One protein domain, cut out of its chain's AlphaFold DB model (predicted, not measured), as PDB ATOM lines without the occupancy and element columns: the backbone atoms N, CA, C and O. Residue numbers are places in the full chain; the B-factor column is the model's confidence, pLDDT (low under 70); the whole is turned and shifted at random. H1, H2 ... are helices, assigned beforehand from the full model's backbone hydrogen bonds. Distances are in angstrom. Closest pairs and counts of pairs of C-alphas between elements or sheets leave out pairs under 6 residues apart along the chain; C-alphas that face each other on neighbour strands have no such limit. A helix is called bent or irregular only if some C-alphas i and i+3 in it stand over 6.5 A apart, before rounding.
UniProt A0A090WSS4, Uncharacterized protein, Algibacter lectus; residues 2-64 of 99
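Overview. This is residues 2 to 64 of the 99 residues of an uncharacterized protein of Algibacter lectus (UniProt A0A090WSS4). What does the model look like? It is an open zigzag of helices: the long, kinked H1 runs out, the chain folds back into short H2 near H1's later part, and after the four-residue H3 the chain turns out again into H4, which sticks out on its own. What is it made of? The printed part has 63 residues with four named helices, H1, H2, H3 and H4 in that order, and no named strand; the class is all helix. How spread out is it? It is only just extended, close to loose, with a radius of gyration of the C-alphas of 16.3 A and spans of 42 by 31 by 22 A.

Along the chain. Where does the first helix run? H1, residues 2 to 27, begins at C-alpha 2 (237.636, 75.199, 126.817) and is 35.1 A long. It has a kink of 48 degrees near residue 21 and is irregular, with C-alphas 18 and 21 7.3 A apart. What follows? H2 is residues 34 to 40, 10.1 A, and H3 is residues 42 to 45, 6.3 A. H4, residues 53 to 64, is 19.3 A long and ends at C-alpha 64 (200.850, 102.420, 129.044); it is only just irregular, with C-alphas 61 and 64 6.7 A apart.

Arrangement. Which helices come near each other? H1 and H2 are close but not clearly touching, opposite ways at a shallow tilt of 27 degrees; their closest C-alphas, of Pro 21 and Phe 36, are 7.2 A apart. H2 and H3 are close but not clearly touching, their closest C-alphas, of Ser 38 and Glu 44, 7.8 A apart. Which stay apart? H4 is apart from H1, H2 and H3, and H1 is apart from H3. How do the backbones run? O i to N i+4 pairs are within hydrogen-bond range in 20 of 22 in H1, 2 of 3 in H2 and 5 of 8 in H4; H3 is too short for such a pair.

Size, cuts and confidence. How large is it? The two C-alphas farthest apart, of Ser 2 and Glu 64, are 45.8 A apart. Are there cuts or long links? The printed part has no cut; the link H2 to H3 is tight, and H1 to H2 and H3 to H4 are short. Where is confidence low? The mean pLDDT of the printed part is 73.9, and residue 2 and residues 42 to 64 are under 70.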
ATOM      1  N   SER A   2     238.267  73.898 126.513       69.00
ATOM      2  CA  SER A   2     237.636  75.199 126.817       69.00
ATOM      3  C   SER A   2     237.611  76.213 125.665       69.00
ATOM      4  O   SER A   2     236.623  76.917 125.510       69.00
ATOM      5  N   ARG A   3     238.653  76.274 124.822       76.88
ATOM      6  CA  ARG A   3     238.720  77.239 123.704       76.88
ATOM      7  C   ARG A   3     237.557  77.094 122.716       76.88
ATOM      8  O   ARG A   3     236.956  78.089 122.340       76.88
ATOM      9  N   ASN A   4     237.191  75.861 122.371       86.25
ATOM     10  CA  ASN A   4     236.096  75.599 121.434       86.25
ATOM     11  C   ASN A   4     234.730  75.904 122.061       86.25
ATOM     12  O   ASN A   4     233.846  76.386 121.368       86.25
ATOM     13  N   VAL A   5     234.570  75.675 123.371       92.50
ATOM     14  CA  VAL A   5     233.333  76.003 124.102       92.50
ATOM     15  C   VAL A   5     233.072  77.508 124.071       92.50
ATOM     16  O   VAL A   5     231.950  77.926 123.807       92.50
ATOM     17  N   VAL A   6     234.114  78.321 124.266       93.19
ATOM     18  CA  VAL A   6     234.014  79.786 124.186       93.19
ATOM     19  C   VAL A   6     233.612  80.223 122.775       93.19
ATOM     20  O   VAL A   6     232.692  81.019 122.619       93.19
ATOM     21  N   SER A   7     234.238  79.666 121.735       93.69
ATOM     22  CA  SER A   7     233.872  79.978 120.347       93.69
ATOM     23  C   SER A   7     232.437  79.573 120.004       93.69
ATOM     24  O   SER A   7     231.730  80.334 119.352       93.69
ATOM     25  N   ILE A   8     231.987  78.405 120.469       94.94
ATOM     26  CA  ILE A   8     230.615  77.920 120.264       94.94
ATOM     27  C   ILE A   8     229.606  78.816 120.984       94.94
ATOM     28  O   ILE A   8     228.556  79.111 120.423       94.94
ATOM     29  N   PHE A   9     229.934  79.291 122.185       95.25
ATOM     30  CA  PHE A   9     229.099  80.236 122.919       95.25
ATOM     31  C   PHE A   9     228.906  81.545 122.144       95.25
ATOM     32  O   PHE A   9     227.773  81.975 121.946       95.25
ATOM     33  N   PHE A  10     229.991  82.148 121.647       95.25
ATOM     34  CA  PHE A  10     229.892  83.371 120.847       95.25
ATOM     35  C   PHE A  10     229.156  83.146 119.528       95.25
ATOM     36  O   PHE A  10     228.335  83.974 119.146       95.25
ATOM     37  N   LEU A  11     229.398  82.018 118.855       96.25
ATOM     38  CA  LEU A  11     228.671  81.664 117.639       96.25
ATOM     39  C   LEU A  11     227.167  81.556 117.910       96.25
ATOM     40  O   LEU A  11     226.368  82.119 117.170       96.25
ATOM     41  N   PHE A  12     226.783  80.866 118.983       96.06
ATOM     42  CA  PHE A  12     225.386  80.734 119.377       96.06
ATOM     43  C   PHE A  12     224.758  82.095 119.697       96.06
ATOM     44  O   PHE A  12     223.677  82.393 119.197       96.06
ATOM     45  N   ALA A  13     225.455  82.947 120.456       95.19
ATOM     46  CA  ALA A  13     224.993  84.299 120.763       95.19
ATOM     47  C   ALA A  13     224.761  85.130 119.489       95.19
ATOM     48  O   ALA A  13     223.725  85.778 119.364       95.19
ATOM     49  N   PHE A  14     225.674  85.053 118.515       94.44
ATOM     50  CA  PHE A  14     225.521  85.721 117.220       94.44
ATOM     51  C   PHE A  14     224.327  85.198 116.423       94.44
ATOM     52  O   PHE A  14     223.569  85.988 115.867       94.44
ATOM     53  N   VAL A  15     224.144  83.877 116.367       95.81
ATOM     54  CA  VAL A  15     223.023  83.268 115.640       95.81
ATOM     55  C   VAL A  15     221.691  83.689 116.254       95.81
ATOM     56  O   VAL A  15     220.799  84.119 115.524       95.81
ATOM     57  N   VAL A  16     221.570  83.627 117.583       93.38
ATOM     58  CA  VAL A  16     220.365  84.081 118.288       93.38
ATOM     59  C   VAL A  16     220.122  85.559 117.998       93.38
ATOM     60  O   VAL A  16     219.045  85.896 117.514       93.38
ATOM     61  N   PHE A  17     221.132  86.414 118.176       90.00
ATOM     62  CA  PHE A  17     221.030  87.853 117.929       90.00
ATOM     63  C   PHE A  17     220.523  88.172 116.515       90.00
ATOM     64  O   PHE A  17     219.512  88.856 116.376       90.00
ATOM     65  N   LEU A  18     221.138  87.599 115.477       91.31
ATOM     66  CA  LEU A  18     220.734  87.817 114.081       91.31
ATOM     67  C   LEU A  18     219.325  87.292 113.770       91.31
ATOM     68  O   LEU A  18     218.613  87.888 112.967       91.31
ATOM     69  N   SER A  19     218.913  86.187 114.396       92.88
ATOM     70  CA  SER A  19     217.583  85.597 114.175       92.88
ATOM     71  C   SER A  19     216.451  86.296 114.941       92.88
ATOM     72  O   SER A  19     215.283  86.083 114.622       92.88
ATOM     73  N   THR A  20     216.778  87.145 115.922       89.25
ATOM     74  CA  THR A  20     215.826  87.822 116.821       89.25
ATOM     75  C   THR A  20     214.685  88.541 116.083       89.25
ATOM     76  O   THR A  20     213.532  88.188 116.336       89.25
ATOM     77  N   PRO A  21     214.929  89.468 115.130       87.75
ATOM     78  CA  PRO A  21     213.842  90.154 114.422       87.75
ATOM     79  C   PRO A  21     212.976  89.196 113.593       87.75
ATOM     80  O   PRO A  21     211.773  89.399 113.469       87.75
ATOM     81  N   THR A  22     213.552  88.109 113.069       89.81
ATOM     82  CA  THR A  22     212.809  87.093 112.308       89.81
ATOM     83  C   THR A  22     211.897  86.257 113.202       89.81
ATOM     84  O   THR A  22     210.762  85.978 112.828       89.81
ATOM     85  N   ILE A  23     212.373  85.862 114.385       90.75
ATOM     86  CA  ILE A  23     211.579  85.084 115.343       90.75
ATOM     87  C   ILE A  23     210.433  85.940 115.890       90.75
ATOM     88  O   ILE A  23     209.303  85.465 115.946       90.75
ATOM     89  N   ILE A  24     210.705  87.201 116.239       88.62
ATOM     90  CA  ILE A  24     209.690  88.139 116.738       88.62
ATOM     91  C   ILE A  24     208.593  88.346 115.691       88.62
ATOM     92  O   ILE A  24     207.422  88.149 116.004       88.62
ATOM     93  N   ALA A  25     208.971  88.618 114.438       86.69
ATOM     94  CA  ALA A  25     208.018  88.777 113.341       86.69
ATOM     95  C   ALA A  25     207.191  87.505 113.067       86.69
ATOM     96  O   ALA A  25     206.062  87.588 112.596       86.69
ATOM     97  N   MET A  26     207.737  86.317 113.353       87.19
ATOM     98  CA  MET A  26     207.021  85.051 113.179       87.19
ATOM     99  C   MET A  26     206.024  84.768 114.314       87.19
ATOM    100  O   MET A  26     205.002  84.126 114.074       87.19
ATOM    101  N   VAL A  27     206.325  85.204 115.541       89.38
ATOM    102  CA  VAL A  27     205.466  84.992 116.716       89.38
ATOM    103  C   VAL A  27     204.309  85.986 116.732       89.38
ATOM    104  O   VAL A  27     203.177  85.591 117.011       89.38
ATOM    105  N   ASP A  28     204.582  87.254 116.424       83.38
ATOM    106  CA  ASP A  28     203.585  88.316 116.469       83.38
ATOM    107  C   ASP A  28     203.846  89.369 115.380       83.38
ATOM    108  O   ASP A  28     204.869  90.050 115.370       83.38
ATOM    109  N   ASN A  29     202.883  89.516 114.466       80.56
ATOM    110  CA  ASN A  29     202.939  90.492 113.374       80.56
ATOM    111  C   ASN A  29     202.632  91.929 113.831       80.56
ATOM    112  O   ASN A  29     202.744  92.850 113.023       80.56
ATOM    113  N   SER A  30     202.188  92.130 115.076       82.69
ATOM    114  CA  SER A  30     201.904  93.462 115.627       82.69
ATOM    115  C   SER A  30     203.138  94.149 116.215       82.69
ATOM    116  O   SER A  30     203.115  95.357 116.445       82.69
ATOM    117  N   VAL A  31     204.218  93.394 116.446       81.06
ATOM    118  CA  VAL A  31     205.442  93.918 117.054       81.06
ATOM    119  C   VAL A  31     206.275  94.646 116.005       81.06
ATOM    120  O   VAL A  31     206.639  94.086 114.969       81.06
ATOM    121  N   ASP A  32     206.613  95.900 116.294       81.38
ATOM    122  CA  ASP A  32     207.437  96.724 115.418       81.38
ATOM    123  C   ASP A  32     208.924  96.337 115.519       81.38
ATOM    124  O   ASP A  32     209.617  96.635 116.493       81.38
ATOM    125  N   ILE A  33     209.429  95.667 114.483       85.25
ATOM    126  CA  ILE A  33     210.842  95.283 114.354       85.25
ATOM    127  C   ILE A  33     211.761  96.456 113.980       85.25
ATOM    128  O   ILE A  33     212.983  96.316 114.081       85.25
ATOM    129  N   SER A  34     211.217  97.602 113.553       81.44
ATOM    130  CA  SER A  34     212.019  98.765 113.149       81.44
ATOM    131  C   SER A  34     212.828  99.334 114.315       81.44
ATOM    132  O   SER A  34     213.980  99.720 114.126       81.44
ATOM    133  N   LEU A  35     212.291  99.267 115.537       80.06
ATOM    134  CA  LEU A  35     212.968  99.705 116.758       80.06
ATOM    135  C   LEU A  35     214.233  98.883 117.051       80.06
ATOM    136  O   LEU A  35     215.248  99.434 117.476       80.06
ATOM    137  N   PHE A  36     214.205  97.575 116.774       83.62
ATOM    138  CA  PHE A  36     215.374  96.706 116.944       83.62
ATOM    139  C   PHE A  36     216.501  97.074 115.968       83.62
ATOM    140  O   PHE A  36     217.672  97.047 116.340       83.62
ATOM    141  N   PHE A  37     216.155  97.453 114.734       82.69
ATOM    142  CA  PHE A  37     217.132  97.919 113.748       82.69
ATOM    143  C   PHE A  37     217.632  99.338 114.043       82.69
ATOM    144  O   PHE A  37     218.835  99.562 113.950       82.69
ATOM    145  N   SER A  38     216.754 100.248 114.479       82.38
ATOM    146  CA  SER A  38     217.114 101.620 114.877       82.38
ATOM    147  C   SER A  38     218.133 101.621 116.017       82.38
ATOM    148  O   SER A  38     219.114 102.349 115.975       82.38
ATOM    149  N   MET A  39     217.969 100.737 117.009       79.25
ATOM    150  CA  MET A  39     218.910 100.616 118.129       79.25
ATOM    151  C   MET A  39     220.312 100.142 117.699       79.25
ATOM    152  O   MET A  39     221.291 100.405 118.398       79.25
ATOM    153  N   ALA A  40     220.417  99.426 116.577       75.50
ATOM    154  CA  ALA A  40     221.686  98.953 116.025       75.50
ATOM    155  C   ALA A  40     222.321  99.946 115.032       75.50
ATOM    156  O   ALA A  40     223.467  99.748 114.625       75.50
ATOM    157  N   GLU A  41     221.593 100.987 114.624       75.81
ATOM    158  CA  GLU A  41     222.053 101.995 113.677       75.81
ATOM    159  C   GLU A  41     222.878 103.065 114.408       75.81
ATOM    160  O   GLU A  41     222.387 103.829 115.234       75.81
ATOM    161  N   GLU A  42     224.181 103.114 114.125       65.69
ATOM    162  CA  GLU A  42     225.110 103.986 114.856       65.69
ATOM    163  C   GLU A  42     224.984 105.479 114.472       65.69
ATOM    164  O   GLU A  42     225.437 106.350 115.218       65.69
ATOM    165  N   GLU A  43     224.313 105.807 113.360       63.47
ATOM    166  CA  GLU A  43     224.143 107.192 112.884       63.47
ATOM    167  C   GLU A  43     223.119 108.030 113.682       63.47
ATOM    168  O   GLU A  43     223.159 109.260 113.600       63.47
ATOM    169  N   GLU A  44     222.259 107.436 114.523       55.41
ATOM    170  CA  GLU A  44     221.271 108.204 115.314       55.41
ATOM    171  C   GLU A  44     221.926 109.041 116.443       55.41
ATOM    172  O   GLU A  44     221.378 110.042 116.914       55.41
ATOM    173  N   ASN A  45     223.152 108.693 116.849       52.47
ATOM    174  CA  ASN A  45     223.842 109.271 118.009       52.47
ATOM    175  C   ASN A  45     224.833 110.400 117.667       52.47
ATOM    176  O   ASN A  45     225.799 110.633 118.397       52.47
ATOM    177  N   GLY A  46     224.580 111.171 116.604       47.22
ATOM    178  CA  GLY A  46     225.362 112.376 116.269       47.22
ATOM    179  C   GLY A  46     225.342 113.486 117.340       47.22
ATOM    180  O   GLY A  46     226.090 114.459 117.240       47.22
ATOM    181  N   HIS A  47     224.530 113.343 118.392       48.78
ATOM    182  CA  HIS A  47     224.562 114.193 119.578       48.78
ATOM    183  C   HIS A  47     224.714 113.344 120.847       48.78
ATOM    184  O   HIS A  47     223.937 112.408 121.035       48.78
ATOM    185  N   PRO A  48     225.635 113.691 121.769       45.72
ATOM    186  CA  PRO A  48     225.738 113.018 123.053       45.72
ATOM    187  C   PRO A  48     224.515 113.384 123.898       45.72
ATOM    188  O   PRO A  48     224.529 114.346 124.665       45.72
ATOM    189  N   LYS A  49     223.424 112.628 123.762       52.31
ATOM    190  CA  LYS A  49     222.355 112.647 124.754       52.31
ATOM    191  C   LYS A  49     222.868 111.849 125.944       52.31
ATOM    192  O   LYS A  49     222.700 110.636 126.016       52.31
ATOM    193  N   SER A  50     223.513 112.536 126.880       50.84
ATOM    194  CA  SER A  50     223.690 112.043 128.243       50.84
ATOM    195  C   SER A  50     222.307 111.932 128.900       50.84
ATOM    196  O   SER A  50     221.938 112.769 129.722       50.84
ATOM    197  N   LYS A  51     221.501 110.957 128.474       52.94
ATOM    198  CA  LYS A  51     220.252 110.609 129.146       52.94
ATOM    199  C   LYS A  51     220.648 109.955 130.463       52.94
ATOM    200  O   LYS A  51     221.319 108.921 130.476       52.94
ATOM    201  N   ASN A  52     220.302 110.596 131.575       51.38
ATOM    202  CA  ASN A  52     220.455 109.967 132.879       51.38
ATOM    203  C   ASN A  52     219.544 108.733 132.927       51.38
ATOM    204  O   ASN A  52     218.530 108.677 132.240       51.38
ATOM    205  N   VAL A  53     219.865 107.750 133.773       53.81
ATOM    206  CA  VAL A  53     219.045 106.531 133.958       53.81
ATOM    207  C   VAL A  53     217.567 106.867 134.241       53.81
ATOM    208  O   VAL A  53     216.677 106.113 133.870       53.81
ATOM    209  N   GLN A  54     217.299 108.039 134.823       48.31
ATOM    210  CA  GLN A  54     215.953 108.569 135.060       48.31
ATOM    211  C   GLN A  54     215.204 108.947 133.768       48.31
ATOM    212  O   GLN A  54     214.004 108.703 133.688       48.31
ATOM    213  N   ASP A  55     215.895 109.455 132.742       49.97
ATOM    214  CA  ASP A  55     215.293 109.808 131.447       49.97
ATOM    215  C   ASP A  55     214.896 108.551 130.653       49.97
ATOM    216  O   ASP A  55     213.889 108.546 129.955       49.97
ATOM    217  N   ILE A  56     215.663 107.464 130.803       51.53
ATOM    218  CA  ILE A  56     215.367 106.157 130.194       51.53
ATOM    219  C   ILE A  56     214.151 105.519 130.879       51.53
ATOM    220  O   ILE A  56     213.308 104.926 130.217       51.53
ATOM    221  N   ILE A  57     214.027 105.649 132.205       49.69
ATOM    222  CA  ILE A  57     212.873 105.122 132.949       49.69
ATOM    223  C   ILE A  57     211.593 105.882 132.581       49.69
ATOM    224  O   ILE A  57     210.556 105.244 132.429       49.69
ATOM    225  N   LEU A  58     211.667 107.205 132.385       46.84
ATOM    226  CA  LEU A  58     210.523 108.026 131.974       46.84
ATOM    227  C   LEU A  58     210.002 107.623 130.583       46.84
ATOM    228  O   LEU A  58     208.804 107.432 130.424       46.84
ATOM    229  N   GLU A  59     210.898 107.376 129.623       49.31
ATOM    230  CA  GLU A  59     210.541 106.900 128.274       49.31
ATOM    231  C   GLU A  59     209.862 105.512 128.293       49.31
ATOM    232  O   GLU A  59     208.999 105.233 127.468       49.31
ATOM    233  N   ASN A  60     210.173 104.666 129.285       51.31
ATOM    234  CA  ASN A  60     209.533 103.357 129.466       51.31
ATOM    235  C   ASN A  60     208.206 103.405 130.251       51.31
ATOM    236  O   ASN A  60     207.479 102.411 130.253       51.31
ATOM    237  N   GLN A  61     207.874 104.513 130.929       44.81
ATOM    238  CA  GLN A  61     206.594 104.654 131.646       44.81
ATOM    239  C   GLN A  61     205.440 105.085 130.729       44.81
ATOM    240  O   GLN A  61     204.280 104.896 131.090       44.81
ATOM    241  N   ASP A  62     205.739 105.594 129.533       44.94
ATOM    242  CA  ASP A  62     204.726 106.103 128.602       44.94
ATOM    243  C   ASP A  62     204.153 105.016 127.666       44.94
ATOM    244  O   ASP A  62     203.207 105.261 126.916       44.94
ATOM    245  N   HIS A  63     204.649 103.775 127.751       47.22
ATOM    246  CA  HIS A  63     204.108 102.633 126.999       47.22
ATOM    247  C   HIS A  63     202.816 102.042 127.590       47.22
ATOM    248  O   HIS A  63     202.309 101.047 127.077       47.22
ATOM    249  N   GLU A  64     202.236 102.672 128.616       44.22
ATOM    250  CA  GLU A  64     200.850 102.420 129.044       44.22
ATOM    251  C   GLU A  64     199.866 103.492 128.548       44.22
ATOM    252  O   GLU A  64     198.721 103.578 128.995       44.22
TER     253      GLU A  64